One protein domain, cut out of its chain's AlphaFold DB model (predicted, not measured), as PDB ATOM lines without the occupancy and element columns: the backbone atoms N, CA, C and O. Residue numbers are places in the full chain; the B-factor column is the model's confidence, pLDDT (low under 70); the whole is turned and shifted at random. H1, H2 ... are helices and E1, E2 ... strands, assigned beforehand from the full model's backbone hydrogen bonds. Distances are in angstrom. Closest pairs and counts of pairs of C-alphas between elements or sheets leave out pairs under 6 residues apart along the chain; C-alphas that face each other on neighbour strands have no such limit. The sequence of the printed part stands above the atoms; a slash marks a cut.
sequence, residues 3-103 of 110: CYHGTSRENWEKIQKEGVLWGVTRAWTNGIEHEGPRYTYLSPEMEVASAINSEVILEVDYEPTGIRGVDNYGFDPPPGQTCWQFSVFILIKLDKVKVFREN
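Overview. This is residues 3 to 103 of the 110 residues of an uncharacterized protein of marine sediment metagenome (UniProt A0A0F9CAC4). A small antiparallel sheet, with E5 between E1 and E7, has the helix H1 over one face and the short helix H2 over the opposite face. Beside E1, near the middle of the domain, sits a short pair of strands, E4 and E6; the hairpin E2 and E3 reaches far out from this body, and the long loop of residues 62 to 85, with no named element, reaches out elsewhere, its C-alphas 8 to 24 A from the mean of all C-alphas. The printed part has 101 residues with two named helices and seven named strands, in the order E1 H1 E2 E3 E4 H2 E5 E6 E7. The class is mixed, helices and strands, with under half of the residues in named elements. The whole is compact, with a radius of gyration of the C-alphas of 13.9 A and spans of 38 by 32 by 26 A.

Along the chain. Find C-alpha 3 at (-25.676, -11.256, -16.319); from there E1, residues 3 to 7, runs 13.4 A. H1, residues 9 to 18, begins at C-alpha 9 at (-24.489, -15.171, 1.923) and covers 14.3 A. Next come E2, residues 26 to 29, E3, residues 32 to 35, E4, residues 40 to 42, and H2, residues 46 to 49. E5, residues 56 to 61, is 16.2 A long. After E6, residues 86 to 88, look for E7, residues 97 to 102, 13.9 A long and ending at C-alpha 102 at (-28.548, -7.987, -0.840).

Arrangement. Start at the sheet E1 E5 E7, only just strongly twisted, with C-alphas up to 4.1 A off its best plane. E1 and E5 are antiparallel at 151 degrees, with N 5 and O 58 2.9 A apart, within hydrogen-bond range. E5 and E7 are antiparallel at 151 degrees, with N 59 and O 98 at 2.8 A. H1 is on this sheet at a height of 10.1 A, over E5 and along the strands, at 3 degrees to E5 on the local plane; the closest C-alphas of H1 and E5 are those of Arg 9 and Val 56, 6.1 A apart. H2 is on the opposite face at a height of 7.5 A, only just over E1, with 3 of its C-alphas on that strand; their closest C-alphas are those of Gly 6 and Ala 49, 4.7 A apart. The closest C-alphas of E1 and E4 are those of His 5 and Leu 42, 5.2 A apart. E4 and E6 are antiparallel, with N 88 and O 40 at 2.7 A. The hairpin E2 and E3 is antiparallel, with N 34 and O 27 at 2.8 A; both strands are apart from E1, E5 and E7. In H1 every O i to N i+4 pair is within hydrogen-bond range; H2 is too short for such a pair.

Size, cuts and confidence. The two C-alphas farthest apart are those of Lys 17 and Gly 80, at 40.3 A. The printed part has no cut. The link from E5 to E6, with 24 residues, is long. Residues 20 to 21 pair antiparallel with residues 92 to 93. The model's pLDDT is under 70 at residues 24 to 25, 52 to 53 and 66 to 75, and the mean of the printed part is 83.7.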
ATOM      1  N   CYS A   3     -24.867 -10.137 -16.787       93.31
ATOM      2  CA  CYS A   3     -25.676 -11.256 -16.319       93.31
ATOM      3  C   CYS A   3     -25.766 -11.231 -14.794       93.31
ATOM      4  O   CYS A   3     -25.042 -10.489 -14.130       93.31
ATOM      5  N   TYR A   4     -26.620 -12.077 -14.237       94.00
ATOM      6  CA  TYR A   4     -26.893 -12.140 -12.815       94.00
ATOM      7  C   TYR A   4     -26.693 -13.547 -12.263       94.00
ATOM      8  O   TYR A   4     -27.026 -14.540 -12.914       94.00
ATOM      9  N   HIS A   5     -26.169 -13.618 -11.044       93.50
ATOM     10  CA  HIS A   5     -26.034 -14.845 -10.268       93.50
ATOM     11  C   HIS A   5     -26.667 -14.646  -8.893       93.50
ATOM     12  O   HIS A   5     -26.249 -13.767  -8.137       93.50
ATOM     13  N   GLY A   6     -27.673 -15.453  -8.576       92.81
ATOM     14  CA  GLY A   6     -28.233 -15.538  -7.233       92.81
ATOM     15  C   GLY A   6     -27.457 -16.525  -6.381       92.81
ATOM     16  O   GLY A   6     -27.131 -17.621  -6.835       92.81
ATOM     17  N   THR A   7     -27.146 -16.139  -5.149       91.69
ATOM     18  CA  THR A   7     -26.419 -16.989  -4.208       91.69
ATOM     19  C   THR A   7     -26.833 -16.716  -2.763       91.69
ATOM     20  O   THR A   7     -27.509 -15.728  -2.468       91.69
ATOM     21  N   SER A   8     -26.443 -17.602  -1.849       91.06
ATOM     22  CA  SER A   8     -26.577 -17.374  -0.409       91.06
ATOM     23  C   SER A   8     -25.415 -16.531   0.109       91.06
ATOM     24  O   SER A   8     -24.349 -16.470  -0.510       91.06
ATOM     25  N   ARG A   9     -25.574 -15.915   1.281       90.56
ATOM     26  CA  ARG A   9     -24.489 -15.171   1.923       90.56
ATOM     27  C   ARG A   9     -23.272 -16.052   2.214       90.56
ATOM     28  O   ARG A   9     -22.149 -15.644   1.944       90.56
ATOM     29  N   GLU A  10     -23.500 -17.278   2.682       91.06
ATOM     30  CA  GLU A  10     -22.432 -18.252   2.944       91.06
ATOM     31  C   GLU A  10     -21.633 -18.576   1.671       91.06
ATOM     32  O   GLU A  10     -20.403 -18.634   1.686       91.06
ATOM     33  N   ASN A  11     -22.316 -18.768   0.541       90.75
ATOM     34  CA  ASN A  11     -21.641 -19.040  -0.724       90.75
ATOM     35  C   ASN A  11     -20.940 -17.796  -1.275       90.75
ATOM     36  O   ASN A  11     -19.865 -17.925  -1.858       90.75
ATOM     37  N   TRP A  12     -21.490 -16.600  -1.052       92.88
ATOM     38  CA  TRP A  12     -20.806 -15.355  -1.390       92.88
ATOM     39  C   TRP A  12     -19.475 -15.211  -0.640       92.88
ATOM     40  O   TRP A  12     -18.453 -14.932  -1.264       92.88
ATOM     41  N   GLU A  13     -19.445 -15.503   0.660       93.00
ATOM     42  CA  GLU A  13     -18.208 -15.488   1.453       93.00
ATOM     43  C   GLU A  13     -17.166 -16.489   0.920       93.00
ATOM     44  O   GLU A  13     -15.975 -16.169   0.834       93.00
ATOM     45  N   LYS A  14     -17.599 -17.681   0.484       91.75
ATOM     46  CA  LYS A  14     -16.719 -18.666  -0.172       91.75
ATOM     47  C   LYS A  14     -16.160 -18.137  -1.493       91.75
ATOM     48  O   LYS A  14     -14.951 -18.204  -1.696       91.75
ATOM     49  N   ILE A  15     -17.004 -17.556  -2.347       92.75
ATOM     50  CA  ILE A  15     -16.599 -16.947  -3.627       92.75
ATOM     51  C   ILE A  15     -15.550 -15.851  -3.398       92.75
ATOM     52  O   ILE A  15     -14.534 -15.811  -4.091       92.75
ATOM     53  N   GLN A  16     -15.759 -14.986  -2.401       94.25
ATOM     54  CA  GLN A  16     -14.798 -13.937  -2.049       94.25
ATOM     55  C   GLN A  16     -13.461 -14.518  -1.575       94.25
ATOM     56  O   GLN A  16     -12.408 -14.018  -1.969       94.25
ATOM     57  N   LYS A  17     -13.490 -15.585  -0.767       94.06
ATOM     58  CA  LYS A  17     -12.286 -16.268  -0.275       94.06
ATOM     59  C   LYS A  17     -11.525 -17.000  -1.386       94.06
ATOM     60  O   LYS A  17     -10.298 -16.999  -1.376       94.06
ATOM     61  N   GLU A  18     -12.235 -17.622  -2.325       91.81
ATOM     62  CA  GLU A  18     -11.647 -18.289  -3.494       91.81
ATOM     63  C   GLU A  18     -11.153 -17.291  -4.554       91.81
ATOM     64  O   GLU A  18     -10.294 -17.625  -5.368       91.81
ATOM     65  N   GLY A  19     -11.684 -16.064  -4.558       94.06
ATOM     66  CA  GLY A  19     -11.363 -15.028  -5.543       94.06
ATOM     67  C   GLY A  19     -11.980 -15.274  -6.926       94.06
ATOM     68  O   GLY A  19     -11.668 -14.555  -7.882       94.06
ATOM     69  N   VAL A  20     -12.851 -16.280  -7.046       93.69
ATOM     70  CA  VAL A  20     -13.514 -16.670  -8.292       93.69
ATOM     71  C   VAL A  20     -14.953 -17.107  -8.041       93.69
ATOM     72  O   VAL A  20     -15.258 -17.797  -7.070       93.69
ATOM     73  N   LEU A  21     -15.847 -16.751  -8.960       91.81
ATOM     74  CA  LEU A  21     -17.178 -17.333  -9.056       91.81
ATOM     75  C   LEU A  21     -17.079 -18.616  -9.890       91.81
ATOM     76  O   LEU A  21     -17.019 -18.570 -11.119       91.81
ATOM     77  N   TRP A  22     -17.030 -19.762  -9.208       87.19
ATOM     78  CA  TRP A  22     -16.980 -21.074  -9.850       87.19
ATOM     79  C   TRP A  22     -17.608 -22.139  -8.944       87.19
ATOM     80  O   TRP A  22     -16.994 -22.602  -7.984       87.19
ATOM     81  N   GLY A  23     -18.862 -22.500  -9.215       79.38
ATOM     82  CA  GLY A  23     -19.606 -23.454  -8.392       79.38
ATOM     83  C   GLY A  23     -19.051 -24.880  -8.462       79.38
ATOM     84  O   GLY A  23     -18.238 -25.218  -9.323       79.38
ATOM     85  N   VAL A  24     -19.509 -25.726  -7.543       69.25
ATOM     86  CA  VAL A  24     -19.282 -27.176  -7.552       69.25
ATOM     87  C   VAL A  24     -20.643 -27.837  -7.676       69.25
ATOM     88  O   VAL A  24     -21.580 -27.446  -6.978       69.25
ATOM     89  N   THR A  25     -20.762 -28.832  -8.549       68.00
ATOM     90  CA  THR A  25     -21.963 -29.666  -8.593       68.00
ATOM     91  C   THR A  25     -21.706 -31.009  -7.944       68.00
ATOM     92  O   THR A  25     -20.598 -31.535  -7.987       68.00
ATOM     93  N   ARG A  26     -22.737 -31.551  -7.304       71.44
ATOM     94  CA  ARG A  26     -22.741 -32.912  -6.774       71.44
ATOM     95  C   ARG A  26     -23.505 -33.762  -7.774       71.44
ATOM     96  O   ARG A  26     -24.671 -33.486  -8.051       71.44
ATOM     97  N   ALA A  27     -22.833 -34.740  -8.361       71.94
ATOM     98  CA  ALA A  27     -23.449 -35.698  -9.261       71.94
ATOM     99  C   ALA A  27     -23.850 -36.943  -8.469       71.94
ATOM    100  O   ALA A  27     -23.125 -37.381  -7.580       71.94
ATOM    101  N   TRP A  28     -24.991 -37.532  -8.811       75.88
ATOM    102  CA  TRP A  28     -25.451 -38.784  -8.218       75.88
ATOM    103  C   TRP A  28     -25.436 -39.869  -9.286       75.88
ATOM    104  O   TRP A  28     -26.116 -39.744 -10.301       75.88
ATOM    105  N   THR A  29     -24.663 -40.931  -9.072       77.75
ATOM    106  CA  THR A  29     -24.648 -42.107  -9.954       77.75
ATOM    107  C   THR A  29     -24.872 -43.349  -9.108       77.75
ATOM    108  O   THR A  29     -24.158 -43.576  -8.139       77.75
ATOM    109  N   ASN A  30     -25.892 -44.148  -9.439       84.62
ATOM    110  CA  ASN A  30     -26.253 -45.368  -8.700       84.62
ATOM    111  C   ASN A  30     -26.423 -45.163  -7.179       84.62
ATOM    112  O   ASN A  30     -26.077 -46.033  -6.386       84.62
ATOM    113  N   GLY A  31     -26.940 -44.000  -6.764       84.12
ATOM    114  CA  GLY A  31     -27.135 -43.664  -5.349       84.12
ATOM    115  C   GLY A  31     -25.866 -43.241  -4.602       84.12
ATOM    116  O   GLY A  31     -25.934 -43.011  -3.399       84.12
ATOM    117  N   ILE A  32     -24.731 -43.109  -5.292       82.25
ATOM    118  CA  ILE A  32     -23.480 -42.603  -4.729       82.25
ATOM    119  C   ILE A  32     -23.276 -41.163  -5.195       82.25
ATOM    120  O   ILE A  32     -23.449 -40.839  -6.373       82.25
ATOM    121  N   GLU A  33     -22.927 -40.303  -4.245       83.06
ATOM    122  CA  GLU A  33     -22.564 -38.919  -4.507       83.06
ATOM    123  C   GLU A  33     -21.100 -38.833  -4.963       83.06
ATOM    124  O   GLU A  33     -20.197 -39.375  -4.321       83.06
ATOM    125  N   HIS A  34     -20.861 -38.130  -6.062       80.38
ATOM    126  CA  HIS A  34     -19.535 -37.843  -6.593       80.38
ATOM    127  C   HIS A  34     -19.410 -36.350  -6.907       80.38
ATOM    128  O   HIS A  34     -20.407 -35.668  -7.165       80.38
ATOM    129  N   GLU A  35     -18.179 -35.838  -6.935       76.38
ATOM    130  CA  GLU A  35     -17.930 -34.491  -7.447       76.38
ATOM    131  C   GLU A  35     -18.257 -34.441  -8.942       76.38
ATOM    132  O   GLU A  35     -17.697 -35.174  -9.759       76.38
ATOM    133  N   GLY A  36     -19.218 -33.591  -9.287       73.56
ATOM    134  CA  GLY A  36     -19.570 -33.272 -10.658       73.56
ATOM    135  C   GLY A  36     -18.660 -32.188 -11.238       73.56
ATOM    136  O   GLY A  36     -17.811 -31.618 -10.545       73.56
ATOM    137  N   PRO A  37     -18.838 -31.857 -12.527       74.50
ATOM    138  CA  PRO A  37     -18.109 -30.760 -13.145       74.50
ATOM    139  C   PRO A  37     -18.380 -29.440 -12.406       74.50
ATOM    140  O   PRO A  37     -19.510 -29.145 -12.002       74.50
ATOM    141  N   ARG A  38     -17.334 -28.625 -12.237       82.31
ATOM    142  CA  ARG A  38     -17.458 -27.271 -11.687       82.31
ATOM    143  C   ARG A  38     -18.006 -26.324 -12.744       82.31
ATOM    144  O   ARG A  38     -17.412 -26.163 -13.810       82.31
ATOM    145  N   TYR A  39     -19.110 -25.668 -12.428       85.19
ATOM    146  CA  TYR A  39     -19.690 -24.612 -13.245       85.19
ATOM    147  C   TYR A  39     -20.563 -23.708 -12.373       85.19
ATOM    148  O   TYR A  39     -20.889 -24.041 -11.233       85.19
ATOM    149  N   THR A  40     -20.909 -22.536 -12.890       89.00
ATOM    150  CA  THR A  40     -21.889 -21.640 -12.266       89.00
ATOM    151  C   THR A  40     -23.063 -21.413 -13.205       89.00
ATOM    152  O   THR A  40     -22.946 -21.637 -14.406       89.00
ATOM    153  N   TYR A  41     -24.189 -20.964 -12.669       89.06
ATOM    154  CA  TYR A  41     -25.316 -20.521 -13.475       89.06
ATOM    155  C   TYR A  41     -25.362 -19.001 -13.515       89.06
ATOM    156  O   TYR A  41     -25.262 -18.350 -12.471       89.06
ATOM    157  N   LEU A  42     -25.558 -18.456 -14.710       91.12
ATOM    158  CA  LEU A  42     -25.862 -17.049 -14.928       91.12
ATOM    159  C   LEU A  42     -27.239 -16.923 -15.581       91.12
ATOM    160  O   LEU A  42     -27.691 -17.816 -16.296       91.12
ATOM    161  N   SER A  43     -27.900 -15.797 -15.347       91.12
ATOM    162  CA  SER A  43     -29.137 -15.424 -16.026       91.12
ATOM    163  C   SER A  43     -29.004 -14.032 -16.641       91.12
ATOM    164  O   SER A  43     -28.402 -13.158 -16.014       91.12
ATOM    165  N   PRO A  44     -29.545 -13.774 -17.842       89.44
ATOM    166  CA  PRO A  44     -29.662 -12.407 -18.345       89.44
ATOM    167  C   PRO A  44     -30.688 -11.573 -17.553       89.44
ATOM    168  O   PRO A  44     -30.622 -10.346 -17.581       89.44
ATOM    169  N   GLU A  45     -31.600 -12.219 -16.820       89.44
ATOM    170  CA  GLU A  45     -32.706 -11.588 -16.098       89.44
ATOM    171  C   GLU A  45     -32.477 -11.650 -14.580       89.44
ATOM    172  O   GLU A  45     -32.264 -12.711 -13.985       89.44
ATOM    173  N   MET A  46     -32.525 -10.493 -13.922       90.31
ATOM    174  CA  MET A  46     -32.270 -10.389 -12.483       90.31
ATOM    175  C   MET A  46     -33.339 -11.121 -11.672       90.31
ATOM    176  O   MET A  46     -33.033 -11.760 -10.669       90.31
ATOM    177  N   GLU A  47     -34.587 -11.058 -12.124       88.62
ATOM    178  CA  GLU A  47     -35.746 -11.692 -11.508       88.62
ATOM    179  C   GLU A  47     -35.547 -13.205 -11.424       88.62
ATOM    180  O   GLU A  47     -35.752 -13.798 -10.363       88.62
ATOM    181  N   VAL A  48     -35.044 -13.806 -12.505       87.38
ATOM    182  CA  VAL A  48     -34.717 -15.231 -12.578       87.38
ATOM    183  C   VAL A  48     -33.545 -15.574 -11.663       87.38
ATOM    184  O   VAL A  48     -33.629 -16.536 -10.901       87.38
ATOM    185  N   ALA A  49     -32.478 -14.766 -11.663       87.75
ATOM    186  CA  ALA A  49     -31.375 -14.941 -10.717       87.75
ATOM    187  C   ALA A  49     -31.820 -14.768  -9.258       87.75
ATOM    188  O   ALA A  49     -31.215 -15.341  -8.363       87.75
ATOM    189  N   SER A  50     -32.880 -14.004  -8.999       84.50
ATOM    190  CA  SER A  50     -33.421 -13.800  -7.658       84.50
ATOM    191  C   SER A  50     -34.396 -14.870  -7.182       84.50
ATOM    192  O   SER A  50     -34.882 -14.781  -6.052       84.50
ATOM    193  N   ALA A  51     -34.668 -15.878  -8.016       77.88
ATOM    194  CA  ALA A  51     -35.500 -17.008  -7.647       77.88
ATOM    195  C   ALA A  51     -34.920 -17.783  -6.442       77.88
ATOM    196  O   ALA A  51     -33.768 -17.599  -6.045       77.88
ATOM    197  N   ILE A  52     -35.801 -18.591  -5.837       61.03
ATOM    198  CA  ILE A  52     -35.707 -19.328  -4.561       61.03
ATOM    199  C   ILE A  52     -34.341 -19.253  -3.844       61.03
ATOM    200  O   ILE A  52     -33.349 -19.828  -4.283       61.03
ATOM    201  N   ASN A  53     -34.359 -18.638  -2.654       62.66
ATOM    202  CA  ASN A  53     -33.277 -18.597  -1.656       62.66
ATOM    203  C   ASN A  53     -32.004 -17.823  -2.048       62.66
ATOM    204  O   ASN A  53     -30.951 -18.011  -1.439       62.66
ATOM    205  N   SER A  54     -32.105 -16.901  -3.008       82.56
ATOM    206  CA  SER A  54     -31.019 -15.974  -3.342       82.56
ATOM    207  C   SER A  54     -30.997 -14.764  -2.396       82.56
ATOM    208  O   SER A  54     -31.792 -13.825  -2.514       82.56
ATOM    209  N   GLU A  55     -30.075 -14.789  -1.435       91.38
ATOM    210  CA  GLU A  55     -29.846 -13.710  -0.463       91.38
ATOM    211  C   GLU A  55     -28.985 -12.587  -1.043       91.38
ATOM    212  O   GLU A  55     -29.156 -11.420  -0.691       91.38
ATOM    213  N   VAL A  56     -28.073 -12.935  -1.947       93.25
ATOM    214  CA  VAL A  56     -27.165 -12.014  -2.625       93.25
ATOM    215  C   VAL A  56     -27.338 -12.200  -4.126       93.25
ATOM    216  O   VAL A  56     -27.264 -13.315  -4.637       93.25
ATOM    217  N   ILE A  57     -27.567 -11.100  -4.834       94.81
ATOM    218  CA  ILE A  57     -27.582 -11.052  -6.293       94.81
ATOM    219  C   ILE A  57     -26.301 -10.375  -6.749       94.81
ATOM    220  O   ILE A  57     -26.023  -9.234  -6.369       94.81
ATOM    221  N   LEU A  58     -25.537 -11.074  -7.576       95.31
ATOM    222  CA  LEU A  58     -24.305 -10.587  -8.175       95.31
ATOM    223  C   LEU A  58     -24.581 -10.171  -9.623       95.31
ATOM    224  O   LEU A  58     -25.175 -10.945 -10.366       95.31
ATOM    225  N   GLU A  59     -24.141  -8.981 -10.025       96.19
ATOM    226  CA  GLU A  59     -23.981  -8.595 -11.430       96.19
ATOM    227  C   GLU A  59     -22.608  -9.081 -11.902       96.19
ATOM    228  O   GLU A  59     -21.589  -8.846 -11.247       96.19
ATOM    229  N   VAL A  60     -22.582  -9.760 -13.042       95.12
ATOM    230  CA  VAL A  60     -21.387 -10.354 -13.629       95.12
ATOM    231  C   VAL A  60     -21.181  -9.772 -15.018       95.12
ATOM    232  O   VAL A  60     -22.060  -9.893 -15.874       95.12
ATOM    233  N   ASP A  61     -20.018  -9.165 -15.257       94.19
ATOM    234  CA  ASP A  61     -19.588  -8.818 -16.609       94.19
ATOM    235  C   ASP A  61     -18.934 -10.032 -17.267       94.19
ATOM    236  O   ASP A  61     -17.752 -10.333 -17.083       94.19
ATOM    237  N   TYR A  62     -19.745 -10.777 -18.003       87.88
ATOM    238  CA  TYR A  62     -19.355 -12.030 -18.620       87.88
ATOM    239  C   TYR A  62     -19.257 -11.875 -20.133       87.88
ATOM    240  O   TYR A  62     -20.141 -11.310 -20.765       87.88
ATOM    241  N   GLU A  63     -18.196 -12.387 -20.739       84.69
ATOM    242  CA  GLU A  63     -18.163 -12.598 -22.183       84.69
ATOM    243  C   GLU A  63     -18.601 -14.046 -22.433       84.69
ATOM    244  O   GLU A  63     -18.002 -14.930 -21.820       84.69
ATOM    245  N   PRO A  64     -19.639 -14.314 -23.248       73.81
ATOM    246  CA  PRO A  64     -20.191 -15.655 -23.449       73.81
ATOM    247  C   PRO A  64     -19.205 -16.614 -24.123       73.81
ATOM    248  O   PRO A  64     -19.302 -16.907 -25.307       73.81
ATOM    249  N   THR A  65     -18.265 -17.146 -23.349       71.75
ATOM    250  CA  THR A  65     -17.217 -18.042 -23.833       71.75
ATOM    251  C   THR A  65     -17.205 -19.338 -23.031       71.75
ATOM    252  O   THR A  65     -16.965 -19.344 -21.830       71.75
ATOM    253  N   GLY A  66     -17.473 -20.462 -23.697       66.31
ATOM    254  CA  GLY A  66     -17.281 -21.792 -23.107       66.31
ATOM    255  C   GLY A  66     -15.804 -22.199 -23.064       66.31
ATOM    256  O   GLY A  66     -14.947 -21.498 -23.604       66.31
ATOM    257  N   ILE A  67     -15.507 -23.380 -22.506       63.59
ATOM    258  CA  ILE A  67     -14.157 -23.980 -22.533       63.59
ATOM    259  C   ILE A  67     -13.682 -24.158 -23.985       63.59
ATOM    260  O   ILE A  67     -12.495 -24.024 -24.278       63.59
ATOM    261  N   ARG A  68     -14.616 -24.421 -24.909       63.25
ATOM    262  CA  ARG A  68     -14.371 -24.507 -26.359       63.25
ATOM    263  C   ARG A  68     -15.170 -23.490 -27.178       63.25
ATOM    264  O   ARG A  68     -15.414 -23.710 -28.358       63.25
ATOM    265  N   GLY A  69     -15.637 -22.410 -26.548       56.47
ATOM    266  CA  GLY A  69     -16.503 -21.417 -27.196       56.47
ATOM    267  C   GLY A  69     -17.952 -21.870 -27.436       56.47
ATOM    268  O   GLY A  69     -18.708 -21.121 -28.039       56.47
ATOM    269  N   VAL A  70     -18.359 -23.056 -26.959       54.03
ATOM    270  CA  VAL A  70     -19.683 -23.657 -27.257       54.03
ATOM    271  C   VAL A  70     -20.447 -24.182 -26.033       54.03
ATOM    272  O   VAL A  70     -21.566 -24.664 -26.163       54.03
ATOM    273  N   ASP A  71     -19.874 -24.086 -24.831       58.84
ATOM    274  CA  ASP A  71     -20.373 -24.833 -23.662       58.84
ATOM    275  C   ASP A  71     -21.385 -24.065 -22.795       58.84
ATOM    276  O   ASP A  71     -21.838 -24.586 -21.776       58.84
ATOM    277  N   ASN A  72     -21.761 -22.838 -23.171       61.56
ATOM    278  CA  ASN A  72     -22.789 -22.095 -22.442       61.56
ATOM    279  C   ASN A  72     -24.181 -22.621 -22.819       61.56
ATOM    280  O   ASN A  72     -24.893 -22.021 -23.626       61.56
ATOM    281  N   TYR A  73     -24.557 -23.772 -22.262       61.62
ATOM    282  CA  TYR A  73     -25.842 -24.404 -22.549       61.62
ATOM    283  C   TYR A  73     -26.995 -23.465 -22.190       61.62
ATOM    284  O   TYR A  73     -27.095 -23.014 -21.049       61.62
ATOM    285  N   GLY A  74     -27.853 -23.185 -23.169       66.50
ATOM    286  CA  GLY A  74     -29.002 -22.296 -23.034       66.50
ATOM    287  C   GLY A  74     -28.762 -20.865 -23.508       66.50
ATOM    288  O   GLY A  74     -29.754 -20.192 -23.737       66.50
ATOM    289  N   PHE A  75     -27.516 -20.407 -23.703       69.56
ATOM    290  CA  PHE A  75     -27.215 -19.007 -24.053       69.56
ATOM    291  C   PHE A  75     -27.800 -18.557 -25.405       69.56
ATOM    292  O   PHE A  75     -28.248 -17.419 -25.520       69.56
ATOM    293  N   ASP A  76     -27.826 -19.451 -26.398       74.50
ATOM    294  CA  ASP A  76     -28.414 -19.221 -27.726       74.50
ATOM    295  C   ASP A  76     -29.586 -20.199 -27.951       74.50
ATOM    296  O   ASP A  76     -29.404 -21.293 -28.497       74.50
ATOM    297  N   PRO A  77     -30.778 -19.900 -27.404       76.94
ATOM    298  CA  PRO A  77     -31.923 -20.792 -27.486       76.94
ATOM    299  C   PRO A  77     -32.502 -20.809 -28.917       76.94
ATOM    300  O   PRO A  77     -32.439 -19.802 -29.623       76.94
ATOM    301  N   PRO A  78     -33.129 -21.915 -29.360       78.50
ATOM    302  CA  PRO A  78     -33.800 -21.965 -30.659       78.50
ATOM    303  C   PRO A  78     -34.872 -20.867 -30.817       78.50
ATOM    304  O   PRO A  78     -35.464 -20.445 -29.818       78.50
ATOM    305  N   PRO A  79     -35.208 -20.449 -32.055       82.56
ATOM    306  CA  PRO A  79     -36.261 -19.464 -32.294       82.56
ATOM    307  C   PRO A  79     -37.571 -19.813 -31.572       82.56
ATOM    308  O   PRO A  79     -38.075 -20.930 -31.681       82.56
ATOM    309  N   GLY A  80     -38.127 -18.844 -30.841       82.62
ATOM    310  CA  GLY A  80     -39.340 -19.024 -30.034       82.62
ATOM    311  C   GLY A  80     -39.100 -19.504 -28.598       82.62
ATOM    312  O   GLY A  80     -40.068 -19.682 -27.863       82.62
ATOM    313  N   GLN A  81     -37.844 -19.687 -28.179       79.12
ATOM    314  CA  GLN A  81     -37.469 -19.984 -26.794       79.12
ATOM    315  C   GLN A  81     -36.639 -18.845 -26.183       79.12
ATOM    316  O   GLN A  81     -35.990 -18.081 -26.897       79.12
ATOM    317  N   THR A  82     -36.655 -18.728 -24.853       78.38
ATOM    318  CA  THR A  82     -35.866 -17.743 -24.099       78.38
ATOM    319  C   THR A  82     -34.813 -18.425 -23.229       78.38
ATOM    320  O   THR A  82     -35.057 -19.461 -22.606       78.38
ATOM    321  N   CYS A  83     -33.625 -17.821 -23.165       79.25
ATOM    322  CA  CYS A  83     -32.584 -18.214 -22.228       79.25
ATOM    323  C   CYS A  83     -32.877 -17.571 -20.877       79.25
ATOM    324  O   CYS A  83     -32.458 -16.445 -20.615       79.25
ATOM    325  N   TRP A  84     -33.599 -18.269 -20.011       81.88
ATOM    326  CA  TRP A  84     -33.808 -17.779 -18.652       81.88
ATOM    327  C   TRP A  84     -32.576 -18.039 -17.768       81.88
ATOM    328  O   TRP A  84     -32.298 -17.263 -16.860       81.88
ATOM    329  N   GLN A  85     -31.785 -19.081 -18.043       85.69
ATOM    330  CA  GLN A  85     -30.538 -19.396 -17.338       85.69
ATOM    331  C   GLN A  85     -29.593 -20.191 -18.250       85.69
ATOM    332  O   GLN A  85     -30.048 -20.969 -19.088       85.69
ATOM    333  N   PHE A  86     -28.283 -20.027 -18.060       86.00
ATOM    334  CA  PHE A  86     -27.263 -20.812 -18.753       86.00
ATOM    335  C   PHE A  86     -26.105 -21.210 -17.831       86.00
ATOM    336  O   PHE A  86     -25.768 -20.506 -16.874       86.00
ATOM    337  N   SER A  87     -25.499 -22.361 -18.124       85.94
ATOM    338  CA  SER A  87     -24.332 -22.880 -17.399       85.94
ATOM    339  C   SER A  87     -23.042 -22.248 -17.913       85.94
ATOM    340  O   SER A  87     -22.859 -22.113 -19.115       85.94
ATOM    341  N   VAL A  88     -22.120 -21.915 -17.014       87.25
ATOM    342  CA  VAL A  88     -20.800 -21.356 -17.320       87.25
ATOM    343  C   VAL A  88     -19.718 -22.249 -16.735       87.25
ATOM    344  O   VAL A  88     -19.560 -22.345 -15.517       87.25
ATOM    345  N   PHE A  89     -18.954 -22.887 -17.620       84.94
ATOM    346  CA  PHE A  89     -17.936 -23.886 -17.275       84.94
ATOM    347  C   PHE A  89     -16.520 -23.313 -17.124       84.94
ATOM    348  O   PHE A  89     -15.564 -24.065 -16.940       84.94
ATOM    349  N   ILE A  90     -16.368 -21.991 -17.187       86.06
ATOM    350  CA  ILE A  90     -15.098 -21.309 -16.934       86.06
ATOM    351  C   ILE A  90     -15.146 -20.552 -15.608       86.06
ATOM    352  O   ILE A  90     -16.200 -20.083 -15.180       86.06
ATOM    353  N   LEU A  91     -13.990 -20.416 -14.963       90.56
ATOM    354  CA  LEU A  91     -13.861 -19.582 -13.772       90.56
ATOM    355  C   LEU A  91     -14.073 -18.107 -14.128       90.56
ATOM    356  O   LEU A  91     -13.536 -17.607 -15.120       90.56
ATOM    357  N   ILE A  92     -14.824 -17.397 -13.291       92.00
ATOM    358  CA  ILE A  92     -15.053 -15.960 -13.437       92.00
ATOM    359  C   ILE A  92     -14.311 -15.257 -12.304       92.00
ATOM    360  O   ILE A  92     -14.599 -15.481 -11.131       92.00
ATOM    361  N   LYS A  93     -13.334 -14.417 -12.648       93.88
ATOM    362  CA  LYS A  93     -12.564 -13.645 -11.664       93.88
ATOM    363  C   LYS A  93     -13.450 -12.617 -10.957       93.88
ATOM    364  O   LYS A  93     -14.358 -12.052 -11.562       93.88
ATOM    365  N   LEU A  94     -13.170 -12.367  -9.677       94.88
ATOM    366  CA  LEU A  94     -13.990 -11.492  -8.832       94.88
ATOM    367  C   LEU A  94     -14.013 -10.022  -9.293       94.88
ATOM    368  O   LEU A  94     -14.964  -9.313  -8.995       94.88
ATOM    369  N   ASP A  95     -13.019  -9.564 -10.057       95.38
ATOM    370  CA  ASP A  95     -13.003  -8.226 -10.673       95.38
ATOM    371  C   ASP A  95     -14.145  -8.009 -11.683       95.38
ATOM    372  O   ASP A  95     -14.561  -6.873 -11.922       95.38
ATOM    373  N   LYS A  96     -14.700  -9.097 -12.226       95.06
ATOM    374  CA  LYS A  96     -15.878  -9.102 -13.102       95.06
ATOM    375  C   LYS A  96     -17.203  -9.229 -12.347       95.06
ATOM    376  O   LYS A  96     -18.253  -9.257 -12.983       95.06
ATOM    377  N   VAL A  97     -17.175  -9.333 -11.020       96.00
ATOM    378  CA  VAL A  97     -18.343  -9.641 -10.187       96.00
ATOM    379  C   VAL A  97     -18.597  -8.495  -9.213       96.00
ATOM    380  O   VAL A  97     -17.707  -8.062  -8.487       96.00
ATOM    381  N   LYS A  98     -19.834  -8.003  -9.167       96.25
ATOM    382  CA  LYS A  98     -20.257  -6.932  -8.259       96.25
ATOM    383  C   LYS A  98     -21.521  -7.343  -7.531       96.25
ATOM    384  O   LYS A  98     -22.422  -7.913  -8.133       96.25
ATOM    385  N   VAL A  99     -21.628  -7.008  -6.250       95.06
ATOM    386  CA  VAL A  99     -22.902  -7.152  -5.537       95.06
ATOM    387  C   VAL A  99     -23.888  -6.145  -6.122       95.06
ATOM    388  O   VAL A  99     -23.658  -4.938  -6.066       95.06
ATOM    389  N   PHE A 100     -24.974  -6.652  -6.698       92.94
ATOM    390  CA  PHE A 100     -26.059  -5.849  -7.250       92.94
ATOM    391  C   PHE A 100     -27.143  -5.586  -6.200       92.94
ATOM    392  O   PHE A 100     -27.627  -4.464  -6.068       92.94
ATOM    393  N   ARG A 101     -27.512  -6.616  -5.426       90.62
ATOM    394  CA  ARG A 101     -28.529  -6.521  -4.368       90.62
ATOM    395  C   ARG A 101     -28.255  -7.514  -3.245       90.62
ATOM    396  O   ARG A 101     -27.942  -8.666  -3.512       90.62
ATOM    397  N   GLU A 102     -28.477  -7.094  -2.002       86.19
ATOM    398  CA  GLU A 102     -28.548  -7.987  -0.840       86.19
ATOM    399  C   GLU A 102     -29.961  -7.961  -0.251       86.19
ATOM    400  O   GLU A 102     -30.460  -6.923   0.194       86.19
ATOM    401  N   ASN A 103     -30.614  -9.116  -0.219       75.19
ATOM    402  CA  ASN A 103     -31.915  -9.301   0.400       75.19
ATOM    403  C   ASN A 103     -31.730  -9.606   1.891       75.19
ATOM    404  O   ASN A 103     -31.680 -10.757   2.312       75.19
TER     405      ASN A 103